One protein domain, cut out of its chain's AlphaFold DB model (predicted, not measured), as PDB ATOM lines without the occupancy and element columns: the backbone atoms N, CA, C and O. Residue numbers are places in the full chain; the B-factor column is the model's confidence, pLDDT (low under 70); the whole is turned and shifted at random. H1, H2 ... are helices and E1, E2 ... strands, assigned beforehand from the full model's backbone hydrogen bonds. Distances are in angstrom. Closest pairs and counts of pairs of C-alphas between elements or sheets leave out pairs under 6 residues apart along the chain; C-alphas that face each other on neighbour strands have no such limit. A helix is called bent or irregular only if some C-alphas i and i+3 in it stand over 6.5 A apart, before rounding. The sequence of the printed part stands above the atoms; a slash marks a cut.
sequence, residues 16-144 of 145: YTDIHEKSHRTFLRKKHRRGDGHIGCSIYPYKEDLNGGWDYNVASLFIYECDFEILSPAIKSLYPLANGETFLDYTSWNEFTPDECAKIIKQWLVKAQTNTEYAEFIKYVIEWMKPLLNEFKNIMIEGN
ATOM      1  N   TYR A  16    -108.767  40.724  43.816       70.88
ATOM      2  CA  TYR A  16    -108.535  39.407  44.405       70.88
ATOM      3  C   TYR A  16    -107.479  39.493  45.504       70.88
ATOM      4  O   TYR A  16    -106.638  40.399  45.522       70.88
ATOM      5  N   THR A  17    -107.546  38.543  46.427       73.38
ATOM      6  CA  THR A  17    -106.568  38.377  47.493       73.38
ATOM      7  C   THR A  17    -105.433  37.478  47.012       73.38
ATOM      8  O   THR A  17    -105.661  36.417  46.434       73.38
ATOM      9  N   ASP A  18    -104.198  37.907  47.241       76.38
ATOM     10  CA  ASP A  18    -102.998  37.097  47.026       76.38
ATOM     11  C   ASP A  18    -102.270  36.950  48.361       76.38
ATOM     12  O   ASP A  18    -101.828  37.938  48.949       76.38
ATOM     13  N   ILE A  19    -102.211  35.726  48.879       77.69
ATOM     14  CA  ILE A  19    -101.631  35.442  50.191       77.69
ATOM     15  C   ILE A  19    -100.161  35.097  49.993       77.69
ATOM     16  O   ILE A  19     -99.818  34.092  49.375       77.69
ATOM     17  N   HIS A  20     -99.282  35.914  50.561       78.12
ATOM     18  CA  HIS A  20     -97.851  35.659  50.546       78.12
ATOM     19  C   HIS A  20     -97.406  35.110  51.900       78.12
ATOM     20  O   HIS A  20     -97.103  35.857  52.838       78.12
ATOM     21  N   GLU A  21     -97.354  33.782  51.987       75.19
ATOM     22  CA  GLU A  21     -97.086  33.045  53.228       75.19
ATOM     23  C   GLU A  21     -95.778  33.473  53.903       75.19
ATOM     24  O   GLU A  21     -95.753  33.684  55.110       75.19
ATOM     25  N   LYS A  22     -94.707  33.701  53.128       78.00
ATOM     26  CA  LYS A  22     -93.384  34.072  53.667       78.00
ATOM     27  C   LYS A  22     -93.359  35.402  54.418       78.00
ATOM     28  O   LYS A  22     -92.438  35.628  55.192       78.00
ATOM     29  N   SER A  23     -94.296  36.302  54.135       72.56
ATOM     30  CA  SER A  23     -94.335  37.632  54.747       72.56
ATOM     31  C   SER A  23     -95.578  37.853  55.602       72.56
ATOM     32  O   SER A  23     -95.791  38.976  56.043       72.56
ATOM     33  N   HIS A  24     -96.431  36.834  55.774       77.75
ATOM     34  CA  HIS A  24     -97.725  36.949  56.459       77.75
ATOM     35  C   HIS A  24     -98.598  38.108  55.929       77.75
ATOM     36  O   HIS A  24     -99.392  38.703  56.660       77.75
ATOM     37  N   ARG A  25     -98.448  38.437  54.636       79.25
ATOM     38  CA  ARG A  25     -99.164  39.545  53.988       79.25
ATOM     39  C   ARG A  25    -100.258  38.999  53.088       79.25
ATOM     40  O   ARG A  25     -99.999  38.142  52.242       79.25
ATOM     41  N   THR A  26    -101.457  39.545  53.231       82.19
ATOM     42  CA  THR A  26    -102.521  39.422  52.233       82.19
ATOM     43  C   THR A  26    -102.468  40.652  51.347       82.19
ATOM     44  O   THR A  26    -102.657  41.765  51.823       82.19
ATOM     45  N   PHE A  27    -102.198  40.469  50.065       79.75
ATOM     46  CA  PHE A  27    -102.178  41.546  49.086       79.75
ATOM     47  C   PHE A  27    -103.564  41.705  48.477       79.75
ATOM     48  O   PHE A  27    -104.135  40.738  47.970       79.75
ATOM     49  N   LEU A  28    -104.076  42.931  48.459       77.12
ATOM     50  CA  LEU A  28    -105.203  43.285  47.605       77.12
ATOM     51  C   LEU A  28    -104.686  43.654  46.226       77.12
ATOM     52  O   LEU A  28    -103.952  44.627  46.081       77.12
ATOM     53  N   ARG A  29    -105.060  42.879  45.208       69.50
ATOM     54  CA  ARG A  29    -104.630  43.093  43.823       69.50
ATOM     55  C   ARG A  29    -105.821  43.369  42.921       69.50
ATOM     56  O   ARG A  29    -106.779  42.603  42.901       69.50
ATOM     57  N   LYS A  30    -105.707  44.390  42.072       65.62
ATOM     58  CA  LYS A  30    -106.478  44.458  40.821       65.62
ATOM     59  C   LYS A  30    -106.052  43.290  39.912       65.62
ATOM     60  O   LYS A  30    -104.885  42.897  39.927       65.62
ATOM     61  N   LYS A  31    -106.962  42.739  39.093       54.59
ATOM     62  CA  LYS A  31    -106.722  41.593  38.172       54.59
ATOM     63  C   LYS A  31    -105.431  41.650  37.327       54.59
ATOM     64  O   LYS A  31    -104.990  40.613  36.848       54.59
ATOM     65  N   HIS A  32    -104.820  42.819  37.126       51.53
ATOM     66  CA  HIS A  32    -103.517  42.958  36.472       51.53
ATOM     67  C   HIS A  32    -102.403  43.180  37.501       51.53
ATOM     68  O   HIS A  32    -102.394  44.170  38.231       51.53
ATOM     69  N   ARG A  33    -101.430  42.262  37.529       47.22
ATOM     70  CA  ARG A  33    -100.184  42.418  38.288       47.22
ATOM     71  C   ARG A  33     -99.391  43.576  37.677       47.22
ATOM     72  O   ARG A  33     -98.989  43.483  36.519       47.22
ATOM     73  N   ARG A  34     -99.161  44.654  38.431       50.19
ATOM     74  CA  ARG A  34     -98.229  45.703  37.999       50.19
ATOM     75  C   ARG A  34     -96.783  45.194  38.120       50.19
ATOM     76  O   ARG A  34     -96.470  44.399  39.011       50.19
ATOM     77  N   GLY A  35     -95.938  45.564  37.156       49.34
ATOM     78  CA  GLY A  35     -94.549  45.095  37.027       49.34
ATOM     79  C   GLY A  35     -93.512  45.923  37.798       49.34
ATOM     80  O   GLY A  35     -92.331  45.604  37.752       49.34
ATOM     81  N   ASP A  36     -93.949  46.969  38.493       52.59
ATOM     82  CA  ASP A  36     -93.158  47.972  39.223       52.59
ATOM     83  C   ASP A  36     -92.802  47.572  40.669       52.59
ATOM     84  O   ASP A  36     -92.180  48.339  41.397       52.59
ATOM     85  N   GLY A  37     -93.115  46.341  41.080       59.19
ATOM     86  CA  GLY A  37     -92.775  45.824  42.407       59.19
ATOM     87  C   GLY A  37     -93.854  46.089  43.461       59.19
ATOM     88  O   GLY A  37     -95.012  46.353  43.149       59.19
ATOM     89  N   HIS A  38     -93.502  45.920  44.737       67.81
ATOM     90  CA  HIS A  38     -94.425  46.065  45.868       67.81
ATOM     91  C   HIS A  38     -94.341  47.482  46.454       67.81
ATOM     92  O   HIS A  38     -93.796  47.647  47.541       67.81
ATOM     93  N   ILE A  39     -94.841  48.486  45.729       78.50
ATOM     94  CA  ILE A  39     -94.999  49.858  46.244       78.50
ATOM     95  C   ILE A  39     -96.415  50.006  46.810       78.50
ATOM     96  O   ILE A  39     -97.404  49.743  46.113       78.50
ATOM     97  N   GLY A  40     -96.529  50.352  48.089       84.69
ATOM     98  CA  GLY A  40     -97.808  50.390  48.786       84.69
ATOM     99  C   GLY A  40     -97.692  50.586  50.290       84.69
ATOM    100  O   GLY A  40     -96.627  50.905  50.814       84.69
ATOM    101  N   CYS A  41     -98.803  50.357  50.981       89.69
ATOM    102  CA  CYS A  41     -98.900  50.409  52.434       89.69
ATOM    103  C   CYS A  41     -99.464  49.100  52.987       89.69
ATOM    104  O   CYS A  41    -100.348  48.481  52.398       89.69
ATOM    105  N   SER A  42     -98.975  48.704  54.151       90.12
ATOM    106  CA  SER A  42     -99.501  47.628  54.975       90.12
ATOM    107  C   SER A  42    -100.351  48.222  56.091       90.12
ATOM    108  O   SER A  42     -99.959  49.210  56.706       90.12
ATOM    109  N   ILE A  43    -101.487  47.592  56.369       92.25
ATOM    110  CA  ILE A  43    -102.283  47.803  57.579       92.25
ATOM    111  C   ILE A  43    -102.127  46.547  58.429       92.25
ATOM    112  O   ILE A  43    -102.299  45.437  57.918       92.25
ATOM    113  N   TYR A  44    -101.771  46.696  59.699       90.25
ATOM    114  CA  TYR A  44    -101.545  45.567  60.603       90.25
ATOM    115  C   TYR A  44    -101.753  45.968  62.062       90.25
ATOM    116  O   TYR A  44    -101.675  47.151  62.383       90.25
ATOM    117  N   PRO A  45    -102.062  45.022  62.959       90.06
ATOM    118  CA  PRO A  45    -102.172  45.348  64.370       90.06
ATOM    119  C   PRO A  45    -100.803  45.623  65.001       90.06
ATOM    120  O   PRO A  45     -99.817  44.961  64.680       90.06
ATOM    121  N   TYR A  46    -100.761  46.546  65.960       87.31
ATOM    122  CA  TYR A  46     -99.631  46.694  66.873       87.31
ATOM    123  C   TYR A  46     -99.524  45.448  67.756       87.31
ATOM    124  O   TYR A  46    -100.485  45.088  68.446       87.31
ATOM    125  N   LYS A  47     -98.342  44.830  67.805       86.81
ATOM    126  CA  LYS A  47     -98.017  43.756  68.747       86.81
ATOM    127  C   LYS A  47     -96.529  43.797  69.100       86.81
ATOM    128  O   LYS A  47     -95.689  43.845  68.207       86.81
ATOM    129  N   GLU A  48     -96.222  43.756  70.393       85.44
ATOM    130  CA  GLU A  48     -94.849  43.618  70.889       85.44
ATOM    131  C   GLU A  48     -94.357  42.166  70.761       85.44
ATOM    132  O   GLU A  48     -95.110  41.212  70.991       85.44
ATOM    133  N   ASP A  49     -93.084  41.999  70.411       83.50
ATOM    134  CA  ASP A  49     -92.354  40.740  70.502       83.50
ATOM    135  C   ASP A  49     -91.826  40.495  71.931       83.50
ATOM    136  O   ASP A  49     -91.974  41.310  72.844       83.50
ATOM    137  N   LEU A  50     -91.182  39.343  72.145       84.69
ATOM    138  CA  LEU A  50     -90.661  38.938  73.459       84.69
ATOM    139  C   LEU A  50     -89.568  39.861  74.024       84.69
ATOM    140  O   LEU A  50     -89.272  39.786  75.216       84.69
ATOM    141  N   ASN A  51     -88.957  40.700  73.191       85.56
ATOM    142  CA  ASN A  51     -87.882  41.612  73.562       85.56
ATOM    143  C   ASN A  51     -88.368  43.068  73.675       85.56
ATOM    144  O   ASN A  51     -87.537  43.966  73.828       85.56
ATOM    145  N   GLY A  52     -89.683  43.312  73.591       75.00
ATOM    146  CA  GLY A  52     -90.260  44.661  73.544       75.00
ATOM    147  C   GLY A  52     -90.022  45.378  72.211       75.00
ATOM    148  O   GLY A  52     -90.205  46.590  72.120       75.00
ATOM    149  N   GLY A  53     -89.571  44.641  71.191       71.06
ATOM    150  CA  GLY A  53     -89.579  45.063  69.797       71.06
ATOM    151  C   GLY A  53     -90.925  44.754  69.149       71.06
ATOM    152  O   GLY A  53     -91.892  44.404  69.815       71.06
ATOM    153  N   TRP A  54     -91.000  44.870  67.830       73.50
ATOM    154  CA  TRP A  54     -92.238  44.655  67.082       73.50
ATOM    155  C   TRP A  54     -92.365  43.216  66.595       73.50
ATOM    156  O   TRP A  54     -91.454  42.688  65.954       73.50
ATOM    157  N   ASP A  55     -93.527  42.603  66.819       81.31
ATOM    158  CA  ASP A  55     -93.827  41.282  66.279       81.31
ATOM    159  C   ASP A  55     -94.345  41.396  64.841       81.31
ATOM    160  O   ASP A  55     -95.532  41.607  64.591       81.31
ATOM    161  N   TYR A  56     -93.445  41.204  63.877       75.31
ATOM    162  CA  TYR A  56     -93.796  41.127  62.456       75.31
ATOM    163  C   TYR A  56     -94.539  39.833  62.077       75.31
ATOM    164  O   TYR A  56     -94.990  39.709  60.937       75.31
ATOM    165  N   ASN A  57     -94.718  38.878  62.999       81.56
ATOM    166  CA  ASN A  57     -95.509  37.664  62.768       81.56
ATOM    167  C   ASN A  57     -97.005  37.900  63.024       81.56
ATOM    168  O   ASN A  57     -97.696  37.074  63.628       81.56
ATOM    169  N   VAL A  58     -97.516  39.034  62.552       81.94
ATOM    170  CA  VAL A  58     -98.941  39.360  62.542       81.94
ATOM    171  C   VAL A  58     -99.447  39.397  61.109       81.94
ATOM    172  O   VAL A  58     -98.750  39.819  60.186       81.94
ATOM    173  N   ALA A  59    -100.681  38.936  60.910       84.06
ATOM    174  CA  ALA A  59    -101.316  39.045  59.608       84.06
ATOM    175  C   ALA A  59    -101.467  40.526  59.241       84.06
ATOM    176  O   ALA A  59    -101.952  41.329  60.039       84.06
ATOM    177  N   SER A  60    -101.075  40.874  58.021       88.56
ATOM    178  CA  SER A  60    -101.174  42.240  57.509       88.56
ATOM    179  C   SER A  60    -101.899  42.282  56.172       88.56
ATOM    180  O   SER A  60    -101.863  41.329  55.384       88.56
ATOM    181  N   LEU A  61    -102.557  43.407  55.916       90.38
ATOM    182  CA  LEU A  61    -103.188  43.716  54.646       90.38
ATOM    183  C   LEU A  61    -102.304  44.681  53.868       90.38
ATOM    184  O   LEU A  61    -102.171  45.838  54.252       90.38
ATOM    185  N   PHE A  62    -101.725  44.223  52.763       88.75
ATOM    186  CA  PHE A  62    -100.975  45.074  51.851       88.75
ATOM    187  C   PHE A  62    -101.887  45.643  50.764       88.75
ATOM    188  O   PHE A  62    -102.612  44.913  50.079       88.75
ATOM    189  N   ILE A  63    -101.784  46.951  50.567       88.00
ATOM    190  CA  ILE A  63    -102.548  47.749  49.616       88.00
ATOM    191  C   ILE A  63    -101.554  48.474  48.714       88.00
ATOM    192  O   ILE A  63    -100.684  49.194  49.198       88.00
ATOM    193  N   TYR A  64    -101.684  48.302  47.400       83.31
ATOM    194  CA  TYR A  64    -100.848  49.016  46.434       83.31
ATOM    195  C   TYR A  64    -101.077  50.527  46.497       83.31
ATOM    196  O   TYR A  64    -102.201  50.969  46.727       83.31
ATOM    197  N   GLU A  65    -100.033  51.307  46.217       82.56
ATOM    198  CA  GLU A  65    -100.053  52.778  46.236       82.56
ATOM    199  C   GLU A  65    -101.300  53.374  45.573       82.56
ATOM    200  O   GLU A  65    -102.045  54.122  46.201       82.56
ATOM    201  N   CYS A  66    -101.572  52.975  44.328       76.88
ATOM    202  CA  CYS A  66    -102.680  53.514  43.541       76.88
ATOM    203  C   CYS A  66    -104.061  53.260  44.157       76.88
ATOM    204  O   CYS A  66    -104.999  54.003  43.888       76.88
ATOM    205  N   ASP A  67    -104.210  52.199  44.950       81.31
ATOM    206  CA  ASP A  67    -105.447  51.926  45.679       81.31
ATOM    207  C   ASP A  67    -105.432  52.617  47.055       81.31
ATOM    208  O   ASP A  67    -106.465  53.090  47.533       81.31
ATOM    209  N   PHE A  68    -104.254  52.755  47.672       87.44
ATOM    210  CA  PHE A  68    -104.082  53.447  48.947       87.44
ATOM    211  C   PHE A  68    -104.364  54.953  48.849       87.44
ATOM    212  O   PHE A  68    -104.874  55.544  49.804       87.44
ATOM    213  N   GLU A  69    -104.130  55.577  47.694       86.94
ATOM    214  CA  GLU A  69    -104.497  56.977  47.432       86.94
ATOM    215  C   GLU A  69    -105.971  57.276  47.749       86.94
ATOM    216  O   GLU A  69    -106.284  58.369  48.224       86.94
ATOM    217  N   ILE A  70    -106.873  56.301  47.571       87.94
ATOM    218  CA  ILE A  70    -108.303  56.433  47.896       87.94
ATOM    219  C   ILE A  70    -108.552  56.472  49.411       87.94
ATOM    220  O   ILE A  70    -109.504  57.116  49.863       87.94
ATOM    221  N   LEU A  71    -107.702  55.804  50.194       92.75
ATOM    222  CA  LEU A  71    -107.825  55.663  51.647       92.75
ATOM    223  C   LEU A  71    -107.083  56.765  52.413       92.75
ATOM    224  O   LEU A  71    -107.573  57.230  53.447       92.75
ATOM    225  N   SER A  72    -105.931  57.195  51.888       93.44
ATOM    226  CA  SER A  72    -104.998  58.122  52.537       93.44
ATOM    227  C   SER A  72    -105.599  59.456  53.010       93.44
ATOM    228  O   SER A  72    -105.170  59.926  54.066       93.44
ATOM    229  N   PRO A  73    -106.602  60.076  52.344       94.75
ATOM    230  CA  PRO A  73    -107.144  61.356  52.801       94.75
ATOM    231  C   PRO A  73    -107.809  61.272  54.177       94.75
ATOM    232  O   PRO A  73    -107.646  62.182  54.986       94.75
ATOM    233  N   ALA A  74    -108.510  60.171  54.472       96.00
ATOM    234  CA  ALA A  74    -109.137  59.970  55.778       96.00
ATOM    235  C   ALA A  74    -108.087  59.820  56.887       96.00
ATOM    236  O   ALA A  74    -108.257  60.373  57.970       96.00
ATOM    237  N   ILE A  75    -106.980  59.133  56.592       95.56
ATOM    238  CA  ILE A  75    -105.858  58.955  57.520       95.56
ATOM    239  C   ILE A  75    -105.183  60.306  57.787       95.56
ATOM    240  O   ILE A  75    -105.079  60.739  58.930       95.56
ATOM    241  N   LYS A  76    -104.813  61.030  56.723       95.56
ATOM    242  CA  LYS A  76    -104.166  62.350  56.811       95.56
ATOM    243  C   LYS A  76    -105.013  63.383  57.556       95.56
ATOM    244  O   LYS A  76    -104.458  64.261  58.202       95.56
ATOM    245  N   SER A  77    -106.341  63.268  57.500       95.88
ATOM    246  CA  SER A  77    -107.255  64.186  58.196       95.88
ATOM    247  C   SER A  77    -107.188  64.117  59.725       95.88
ATOM    248  O   SER A  77    -107.700  65.019  60.386       95.88
ATOM    249  N   LEU A  78    -106.600  63.054  60.288       95.06
ATOM    250  CA  LEU A  78    -106.439  62.924  61.734       95.06
ATOM    251  C   LEU A  78    -105.216  63.659  62.270       95.06
ATOM    252  O   LEU A  78    -105.153  63.887  63.472       95.06
ATOM    253  N   TYR A  79    -104.266  64.021  61.409       94.06
ATOM    254  CA  TYR A  79    -103.056  64.689  61.852       94.06
ATOM    255  C   TYR A  79    -103.340  66.160  62.213       94.06
ATOM    256  O   TYR A  79    -104.096  66.831  61.503       94.06
ATOM    257  N   PRO A  80    -102.714  66.690  63.281       93.31
ATOM    258  CA  PRO A  80    -101.753  66.006  64.149       93.31
ATOM    259  C   PRO A  80    -102.409  64.973  65.081       93.31
ATOM    260  O   PRO A  80    -103.503  65.201  65.598       93.31
ATOM    261  N   LEU A  81    -101.716  63.857  65.305       88.94
ATOM    262  CA  LEU A  81    -102.165  62.785  66.193       88.94
ATOM    263  C   LEU A  81    -101.933  63.142  67.666       88.94
ATOM    264  O   LEU A  81    -101.141  64.027  68.005       88.94
ATOM    265  N   ALA A  82    -102.608  62.425  68.568       81.75
ATOM    266  CA  ALA A  82    -102.507  62.665  70.012       81.75
ATOM    267  C   ALA A  82    -101.091  62.426  70.576       81.75
ATOM    268  O   ALA A  82    -100.725  63.017  71.591       81.75
ATOM    269  N   ASN A  83    -100.294  61.587  69.909       82.44
ATOM    270  CA  ASN A  83     -98.894  61.308  70.244       82.44
ATOM    271  C   ASN A  83     -97.915  62.413  69.781       82.44
ATOM    272  O   ASN A  83     -96.721  62.322  70.060       82.44
ATOM    273  N   GLY A  84     -98.401  63.461  69.103       87.69
ATOM    274  CA  GLY A  84     -97.594  64.585  68.624       87.69
ATOM    275  C   GLY A  84     -97.071  64.439  67.193       87.69
ATOM    276  O   GLY A  84     -96.436  65.372  66.697       87.69
ATOM    277  N   GLU A  85     -97.349  63.330  66.501       90.06
ATOM    278  CA  GLU A  85     -97.030  63.204  65.078       90.06
ATOM    279  C   GLU A  85     -97.831  64.214  64.252       90.06
ATOM    280  O   GLU A  85     -99.033  64.403  64.442       90.06
ATOM    281  N   THR A  86     -97.163  64.888  63.315       92.81
ATOM    282  CA  THR A  86     -97.738  66.039  62.593       92.81
ATOM    283  C   THR A  86     -98.115  65.737  61.148       92.81
ATOM    284  O   THR A  86     -98.881  66.494  60.552       92.81
ATOM    285  N   PHE A  87     -97.619  64.638  60.585       92.81
ATOM    286  CA  PHE A  87     -97.943  64.184  59.238       92.81
ATOM    287  C   PHE A  87     -97.788  62.665  59.124       92.81
ATOM    288  O   PHE A  87     -97.094  62.046  59.922       92.81
ATOM    289  N   LEU A  88     -98.424  62.094  58.100       92.00
ATOM    290  CA  LEU A  88     -98.290  60.686  57.735       92.00
ATOM    291  C   LEU A  88     -96.929  60.447  57.066       92.00
ATOM    292  O   LEU A  88     -96.733  60.887  55.929       92.00
ATOM    293  N   ASP A  89     -96.019  59.754  57.749       90.88
ATOM    294  CA  ASP A  89     -94.726  59.334  57.200       90.88
ATOM    295  C   ASP A  89     -94.830  57.896  56.702       90.88
ATOM    296  O   ASP A  89     -94.835  56.952  57.487       90.88
ATOM    297  N   TYR A  90     -94.899  57.711  55.385       85.38
ATOM    298  CA  TYR A  90     -95.042  56.383  54.795       85.38
ATOM    299  C   TYR A  90     -93.890  55.438  55.118       85.38
ATOM    300  O   TYR A  90     -94.105  54.236  55.083       85.38
ATOM    301  N   THR A  91     -92.704  55.952  55.435       84.25
ATOM    302  CA  THR A  91     -91.530  55.135  55.772       84.25
ATOM    303  C   THR A  91     -91.434  54.807  57.259       84.25
ATOM    304  O   THR A  91     -90.578  54.017  57.656       84.25
ATOM    305  N   SER A  92     -92.310  55.404  58.069       84.75
ATOM    306  CA  SER A  92     -92.394  55.194  59.507       84.75
ATOM    307  C   SER A  92     -93.630  54.375  59.879       84.75
ATOM    308  O   SER A  92     -94.540  54.129  59.081       84.75
ATOM    309  N   TRP A  93     -93.667  53.967  61.140       85.38
ATOM    310  CA  TRP A  93     -94.796  53.278  61.733       85.38
ATOM    311  C   TRP A  93     -95.798  54.290  62.272       85.38
ATOM    312  O   TRP A  93     -95.637  54.816  63.368       85.38
ATOM    313  N   ASN A  94     -96.851  54.536  61.502       91.94
ATOM    314  CA  ASN A  94     -97.908  55.447  61.915       91.94
ATOM    315  C   ASN A  94     -98.902  54.678  62.780       91.94
ATOM    316  O   ASN A  94     -99.576  53.764  62.292       91.94
ATOM    317  N   GLU A  95     -98.954  55.030  64.059       92.38
ATOM    318  CA  GLU A  95     -99.767  54.357  65.066       92.38
ATOM    319  C   GLU A  95    -101.127  55.034  65.229       92.38
ATOM    320  O   GLU A  95    -101.217  56.243  65.432       92.38
ATOM    321  N   PHE A  96    -102.193  54.239  65.186       93.69
ATOM    322  CA  PHE A  96    -103.562  54.706  65.359       93.69
ATOM    323  C   PHE A  96    -104.263  53.917  66.457       93.69
ATOM    324  O   PHE A  96    -104.330  52.685  66.432       93.69
ATOM    325  N   THR A  97    -104.844  54.644  67.402       92.75
ATOM    326  CA  THR A  97    -105.711  54.091  68.445       92.75
ATOM    327  C   THR A  97    -107.054  53.621  67.870       92.75
ATOM    328  O   THR A  97    -107.449  54.041  66.775       92.75
ATOM    329  N   PRO A  98    -107.847  52.816  68.604       91.62
ATOM    330  CA  PRO A  98    -109.129  52.326  68.105       91.62
ATOM    331  C   PRO A  98    -110.125  53.460  67.832       91.62
ATOM    332  O   PRO A  98    -110.884  53.399  66.862       91.62
ATOM    333  N   ASP A  99    -110.073  54.534  68.624       91.88
ATOM    334  CA  ASP A  99    -110.897  55.732  68.434       91.88
ATOM    335  C   ASP A  99    -110.513  56.510  67.164       91.88
ATOM    336  O   ASP A  99    -111.380  57.037  66.458       91.88
ATOM    337  N   GLU A 100    -109.223  56.581  66.841       94.81
ATOM    338  CA  GLU A 100    -108.723  57.164  65.590       94.81
ATOM    339  C   GLU A 100    -109.118  56.297  64.390       94.81
ATOM    340  O   GLU A 100    -109.703  56.798  63.423       94.81
ATOM    341  N   CYS A 101    -108.937  54.980  64.487       94.62
ATOM    342  CA  CYS A 101    -109.398  54.038  63.473       94.62
ATOM    343  C   CYS A 101    -110.912  54.123  63.238       94.62
ATOM    344  O   CYS A 101    -111.356  54.088  62.089       94.62
ATOM    345  N   ALA A 102    -111.726  54.301  64.282       93.06
ATOM    346  CA  ALA A 102    -113.170  54.480  64.145       93.06
ATOM    347  C   ALA A 102    -113.526  55.747  63.344       93.06
ATOM    348  O   ALA A 102    -114.435  55.723  62.503       93.06
ATOM    349  N   LYS A 103    -112.787  56.848  63.544       95.06
ATOM    350  CA  LYS A 103    -112.941  58.082  62.751       95.06
ATOM    351  C   LYS A 103    -112.546  57.862  61.287       95.06
ATOM    352  O   LYS A 103    -113.280  58.312  60.404       95.06
ATOM    353  N   ILE A 104    -111.450  57.144  61.024       95.88
ATOM    354  CA  ILE A 104    -111.018  56.771  59.665       95.88
ATOM    355  C   ILE A 104    -112.090  55.915  58.976       95.88
ATOM    356  O   ILE A 104    -112.542  56.264  57.883       95.88
ATOM    357  N   ILE A 105    -112.579  54.857  59.637       95.19
ATOM    358  CA  ILE A 105    -113.631  53.971  59.107       95.19
ATOM    359  C   ILE A 105    -114.888  54.764  58.757       95.19
ATOM    360  O   ILE A 105    -115.477  54.543  57.699       95.19
ATOM    361  N   LYS A 106    -115.311  55.703  59.609       94.75
ATOM    362  CA  LYS A 106    -116.490  56.534  59.334       94.75
ATOM    363  C   LYS A 106    -116.332  57.326  58.033       94.75
ATOM    364  O   LYS A 106    -117.270  57.385  57.241       94.75
ATOM    365  N   GLN A 107    -115.158  57.906  57.795       96.19
ATOM    366  CA  GLN A 107    -114.880  58.639  56.557       96.19
ATOM    367  C   GLN A 107    -114.813  57.709  55.343       96.19
ATOM    368  O   GLN A 107    -115.368  58.032  54.293       96.19
ATOM    369  N   TRP A 108    -114.208  56.532  55.490       95.25
ATOM    370  CA  TRP A 108    -114.198  55.511  54.446       95.25
ATOM    371  C   TRP A 108    -115.607  55.022  54.088       95.25
ATOM    372  O   TRP A 108    -115.925  54.918  52.907       95.25
ATOM    373  N   LEU A 109    -116.498  54.817  55.062       92.81
ATOM    374  CA  LEU A 109    -117.898  54.463  54.800       92.81
ATOM    375  C   LEU A 109    -118.624  55.544  53.984       92.81
ATOM    376  O   LEU A 109    -119.324  55.218  53.027       92.81
ATOM    377  N   VAL A 110    -118.422  56.825  54.308       93.00
ATOM    378  CA  VAL A 110    -118.970  57.945  53.516       93.00
ATOM    379  C   VAL A 110    -118.365  57.969  52.106       93.00
ATOM    380  O   VAL A 110    -119.071  58.183  51.116       93.00
ATOM    381  N   LYS A 111    -117.061  57.698  51.981       89.38
ATOM    382  CA  LYS A 111    -116.384  57.607  50.682       89.38
ATOM    383  C   LYS A 111    -116.940  56.461  49.835       89.38
ATOM    384  O   LYS A 111    -117.179  56.664  48.651       89.38
ATOM    385  N   ALA A 112    -117.216  55.302  50.428       88.50
ATOM    386  CA  ALA A 112    -117.796  54.153  49.734       88.50
ATOM    387  C   ALA A 112    -119.221  54.424  49.218       88.50
ATOM    388  O   ALA A 112    -119.617  53.871  48.198       88.50
ATOM    389  N   GLN A 113    -119.987  55.298  49.879       88.44
ATOM    390  CA  GLN A 113    -121.317  55.711  49.402       88.44
ATOM    391  C   GLN A 113    -121.254  56.632  48.176       88.44
ATOM    392  O   GLN A 113    -122.177  56.642  47.366       88.44
ATOM    393  N   THR A 114    -120.184  57.418  48.047       87.62
ATOM    394  CA  THR A 114    -120.033  58.434  46.989       87.62
ATOM    395  C   THR A 114    -119.117  57.993  45.849       87.62
ATOM    396  O   THR A 114    -119.143  58.594  44.779       87.62
ATOM    397  N   ASN A 115    -118.325  56.940  46.055       81.00
ATOM    398  CA  ASN A 115    -117.405  56.371  45.079       81.00
ATOM    399  C   ASN A 115    -117.754  54.897  44.826       81.00
ATOM    400  O   ASN A 115    -117.161  53.996  45.421       81.00
ATOM    401  N   THR A 116    -118.739  54.666  43.955       76.38
ATOM    402  CA  THR A 116    -119.275  53.329  43.650       76.38
ATOM    403  C   THR A 116    -118.231  52.382  43.064       76.38
ATOM    404  O   THR A 116    -118.307  51.185  43.318       76.38
ATOM    405  N   GLU A 117    -117.236  52.906  42.345       78.50
ATOM    406  CA  GLU A 117    -116.120  52.128  41.799       78.50
ATOM    407  C   GLU A 117    -115.269  51.482  42.905       78.50
ATOM    408  O   GLU A 117    -114.957  50.297  42.832       78.50
ATOM    409  N   TYR A 118    -114.930  52.232  43.958       80.62
ATOM    410  CA  TYR A 118    -114.058  51.753  45.039       80.62
ATOM    411  C   TYR A 118    -114.830  51.237  46.261       80.62
ATOM    412  O   TYR A 118    -114.215  50.872  47.264       80.62
ATOM    413  N   ALA A 119    -116.163  51.200  46.211       85.12
ATOM    414  CA  ALA A 119    -116.995  50.864  47.363       85.12
ATOM    415  C   ALA A 119    -116.682  49.471  47.931       85.12
ATOM    416  O   ALA A 119    -116.525  49.334  49.142       85.12
ATOM    417  N   GLU A 120    -116.547  48.456  47.074       83.81
ATOM    418  CA  GLU A 120    -116.244  47.082  47.502       83.81
ATOM    419  C   GLU A 120    -114.823  46.948  48.065       83.81
ATOM    420  O   GLU A 120    -114.628  46.320  49.101       83.81
ATOM    421  N   PHE A 121    -113.843  47.617  47.452       87.12
ATOM    422  CA  PHE A 121    -112.481  47.693  47.985       87.12
ATOM    423  C   PHE A 121    -112.453  48.327  49.380       87.12
ATOM    424  O   PHE A 121    -111.879  47.767  50.313       87.12
ATOM    425  N   ILE A 122    -113.125  49.469  49.550       89.56
ATOM    426  CA  ILE A 122    -113.192  50.168  50.834       89.56
ATOM    427  C   ILE A 122    -113.886  49.296  51.891       89.56
ATOM    428  O   ILE A 122    -113.399  49.199  53.019       89.56
ATOM    429  N   LYS A 123    -115.002  48.644  51.542       89.25
ATOM    430  CA  LYS A 123    -115.708  47.721  52.446       89.25
ATOM    431  C   LYS A 123    -114.805  46.580  52.893       89.25
ATOM    432  O   LYS A 123    -114.730  46.339  54.093       89.25
ATOM    433  N   TYR A 124    -114.075  45.956  51.971       88.69
ATOM    434  CA  TYR A 124    -113.139  44.885  52.306       88.69
ATOM    435  C   TYR A 124    -112.072  45.357  53.303       88.69
ATOM    436  O   TYR A 124    -111.826  44.694  54.309       88.69
ATOM    437  N   VAL A 125    -111.454  46.522  53.070       91.69
ATOM    438  CA  VAL A 125    -110.428  47.064  53.982       91.69
ATOM    439  C   VAL A 125    -111.014  47.302  55.378       91.69
ATOM    440  O   VAL A 125    -110.389  46.963  56.383       91.69
ATOM    441  N   ILE A 126    -112.242  47.823  55.456       91.25
ATOM    442  CA  ILE A 126    -112.962  48.008  56.723       91.25
ATOM    443  C   ILE A 126    -113.249  46.664  57.403       91.25
ATOM    444  O   ILE A 126    -113.066  46.544  58.613       91.25
ATOM    445  N   GLU A 127    -113.730  45.669  56.661       89.12
ATOM    446  CA  GLU A 127    -114.039  44.331  57.179       89.12
ATOM    447  C   GLU A 127    -112.797  43.616  57.704       89.12
ATOM    448  O   GLU A 127    -112.883  42.945  58.729       89.12
ATOM    449  N   TRP A 128    -111.646  43.827  57.068       87.94
ATOM    450  CA  TRP A 128    -110.365  43.315  57.539       87.94
ATOM    451  C   TRP A 128    -109.887  44.028  58.812       87.94
ATOM    452  O   TRP A 128    -109.432  43.382  59.752       87.94
ATOM    453  N   MET A 129    -110.025  45.357  58.879       88.69
ATOM    454  CA  MET A 129    -109.535  46.147  60.014       88.69
ATOM    455  C   MET A 129    -110.407  46.008  61.273       88.69
ATOM    456  O   MET A 129    -109.888  45.994  62.385       88.69
ATOM    457  N   LYS A 130    -111.731  45.878  61.128       87.38
ATOM    458  CA  LYS A 130    -112.695  45.780  62.244       87.38
ATOM    459  C   LYS A 130    -112.372  44.728  63.316       87.38
ATOM    460  O   LYS A 130    -112.415  45.098  64.488       87.38
ATOM    461  N   PRO A 131    -112.110  43.447  62.990       85.56
ATOM    462  CA  PRO A 131    -111.808  42.448  64.012       85.56
ATOM    463  C   PRO A 131    -110.547  42.808  64.805       85.56
ATOM    464  O   PRO A 131    -110.532  42.624  66.018       85.56
ATOM    465  N   LEU A 132    -109.549  43.415  64.156       86.25
ATOM    466  CA  LEU A 132    -108.297  43.810  64.803       86.25
ATOM    467  C   LEU A 132    -108.500  44.890  65.865       86.25
ATOM    468  O   LEU A 132    -107.838  44.856  66.893       86.25
ATOM    469  N   LEU A 133    -109.452  45.804  65.664       84.38
ATOM    470  CA  LEU A 133    -109.773  46.851  66.643       84.38
ATOM    471  C   LEU A 133    -110.338  46.306  67.961       84.38
ATOM    472  O   LEU A 133    -110.313  47.010  68.965       84.38
ATOM    473  N   ASN A 134    -110.871  45.080  67.963       82.88
ATOM    474  CA  ASN A 134    -111.367  44.436  69.181       82.88
ATOM    475  C   ASN A 134    -110.276  43.646  69.915       82.88
ATOM    476  O   ASN A 134    -110.421  43.370  71.103       82.88
ATOM    477  N   GLU A 135    -109.227  43.236  69.203       85.19
ATOM    478  CA  GLU A 135    -108.194  42.329  69.711       85.19
ATOM    479  C   GLU A 135    -106.898  43.063  70.072       85.19
ATOM    480  O   GLU A 135    -106.215  42.691  71.028       85.19
ATOM    481  N   PHE A 136    -106.576  44.137  69.352       87.19
ATOM    482  CA  PHE A 136    -105.317  44.858  69.475       87.19
ATOM    483  C   PHE A 136    -105.534  46.286  69.947       87.19
ATOM    484  O   PHE A 136    -106.534  46.930  69.635       87.19
ATOM    485  N   LYS A 137    -104.556  46.789  70.706       86.81
ATOM    486  CA  LYS A 137    -104.621  48.143  71.256       86.81
ATOM    487  C   LYS A 137    -104.546  49.194  70.165       86.81
ATOM    488  O   LYS A 137    -105.317  50.132  70.232       86.81
ATOM    489  N   ASN A 138    -103.657  49.022  69.190       91.19
ATOM    490  CA  ASN A 138    -103.421  49.997  68.132       91.19
ATOM    491  C   ASN A 138    -103.310  49.299  66.769       91.19
ATOM    492  O   ASN A 138    -103.017  48.102  66.686       91.19
ATOM    493  N   ILE A 139    -103.548  50.056  65.705       93.19
ATOM    494  CA  ILE A 139    -103.324  49.662  64.314       93.19
ATOM    495  C   ILE A 139    -102.167  50.482  63.766       93.19
ATOM    496  O   ILE A 139    -102.079  51.683  64.003       93.19
ATOM    497  N   MET A 140    -101.318  49.829  62.992       92.38
ATOM    498  CA  MET A 140    -100.170  50.424  62.338       92.38
ATOM    499  C   MET A 140    -100.413  50.529  60.839       92.38
ATOM    500  O   MET A 140    -100.975  49.619  60.214       92.38
ATOM    501  N   ILE A 141     -99.955  51.641  60.267       92.44
ATOM    502  CA  ILE A 141     -99.865  51.835  58.823       92.44
ATOM    503  C   ILE A 141     -98.428  52.212  58.473       92.44
ATOM    504  O   ILE A 141     -97.906  53.223  58.939       92.44
ATOM    505  N   GLU A 142     -97.808  51.398  57.629       90.88
ATOM    506  CA  GLU A 142     -96.428  51.552  57.153       90.88
ATOM    507  C   GLU A 142     -96.402  51.243  55.659       90.88
ATOM    508  O   GLU A 142     -97.111  50.352  55.193       90.88
ATOM    509  N   GLY A 143     -95.592  51.940  54.883       85.19
ATOM    510  CA  GLY A 143     -95.430  51.682  53.465       85.19
ATOM    511  C   GLY A 143     -94.028  51.965  52.955       85.19
ATOM    512  O   GLY A 143     -93.044  52.005  53.685       85.19
ATOM    513  N   ASN A 144     -93.945  52.111  51.644       78.81
ATOM    514  CA  ASN A 144     -92.729  52.482  50.929       78.81
ATOM    515  C   ASN A 144     -93.061  53.409  49.751       78.81
ATOM    516  O   ASN A 144     -92.536  53.220  48.652       78.81
TER     517      ASN A 144
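What this domain is: This is residues 16 to 144 of the 145 residues of an uncharacterized protein of Escherichia albertii KF1 (UniProt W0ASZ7). One strongly twisted sheet of six strands forms a wall, with helices H1 and H3 over one face; H2 packs on both of these helices and folds back along H3 as a helical hairpin. The E1 and E2 hairpin makes one edge of the sheet, and short E5 is the other edge. The printed part has 129 residues with three named helices and six named strands, in the order E1 E2 E3 E4 H1 E5 H2 H3 E6. The sheet runs E1 E2 E4 E3 E6 E5 and is mixed, and the class is mixed, helices and strands. The whole is compact, with a radius of gyration of the C-alphas of 14.3 A, and spans 41 by 33 by 26 A.

Where its parts are: In sheet order, E1 is residues 16 to 20, 12.9 A long, from C-alpha 16 at (-108.535, 39.407, 44.405); E2 is 25 to 30, 15.8 A; E4 is 60 to 64, 13.0 A; E3 is 40 to 45, 17.0 A; E6 is 139 to 143, 13.6 A, ending at C-alpha 143 at (-95.430, 51.682, 53.465); E5 is 94 to 96, 6.7 A. H1 is residues 65 to 76, 14.8 A, and irregular: C-alphas 70 and 73 are 7.0 A apart. H2 is 98 to 114, 24.5 A. H3 is 119 to 135, 25.5 A, and only just irregular, with C-alphas 128 and 131 6.7 A apart.

How they stand to each other: E2 and E4 are parallel, with N 26 and O 60 at 2.8 A. The other neighbour pairs are antiparallel: N 18 and O 27 of E1 and E2 are 2.9 A apart, N 43 and O 61 of the E3 and E4 hairpin 2.8 A, N 42 and O 142 of E3 and E6 2.7 A, and N 96 and O 139 of E5 and E6 2.8 A. H1 and H3 are on the same face, two layers, helices on one face of a sheet. H3 has a height over the sheet of 9.3 A and runs along the strands, at 23 degrees to E4 on the local plane. H1 has a height of 9.1 A and also runs along the strands. H2 only grazes the sheet, with residues 98 to 104. H2 and H3 touch, closest at the C-alphas of Ala 112 and Ala 119, 4.1 A, at a shallow tilt of 16 degrees, opposite ways. H1 touches H2 with residues 71 to 75 alone, closest at the C-alphas of Ala 74 and Ile 104, 5.4 A, at a steep tilt of 58 degrees. Every O i to N i+4 pair is within hydrogen-bond range in H2, against 10 of 13 in H3 and 3 of 8 in H1, where 5 of 9 O i to N i+3 pairs are.

The domain as a whole: The C-alphas of Asn 51 and Thr 114 are the two farthest apart, 45.0 A. The printed part has no cut. The links E3 to E4 and H1 to E5 are long. Confidence is under 70 at residues 29 to 38.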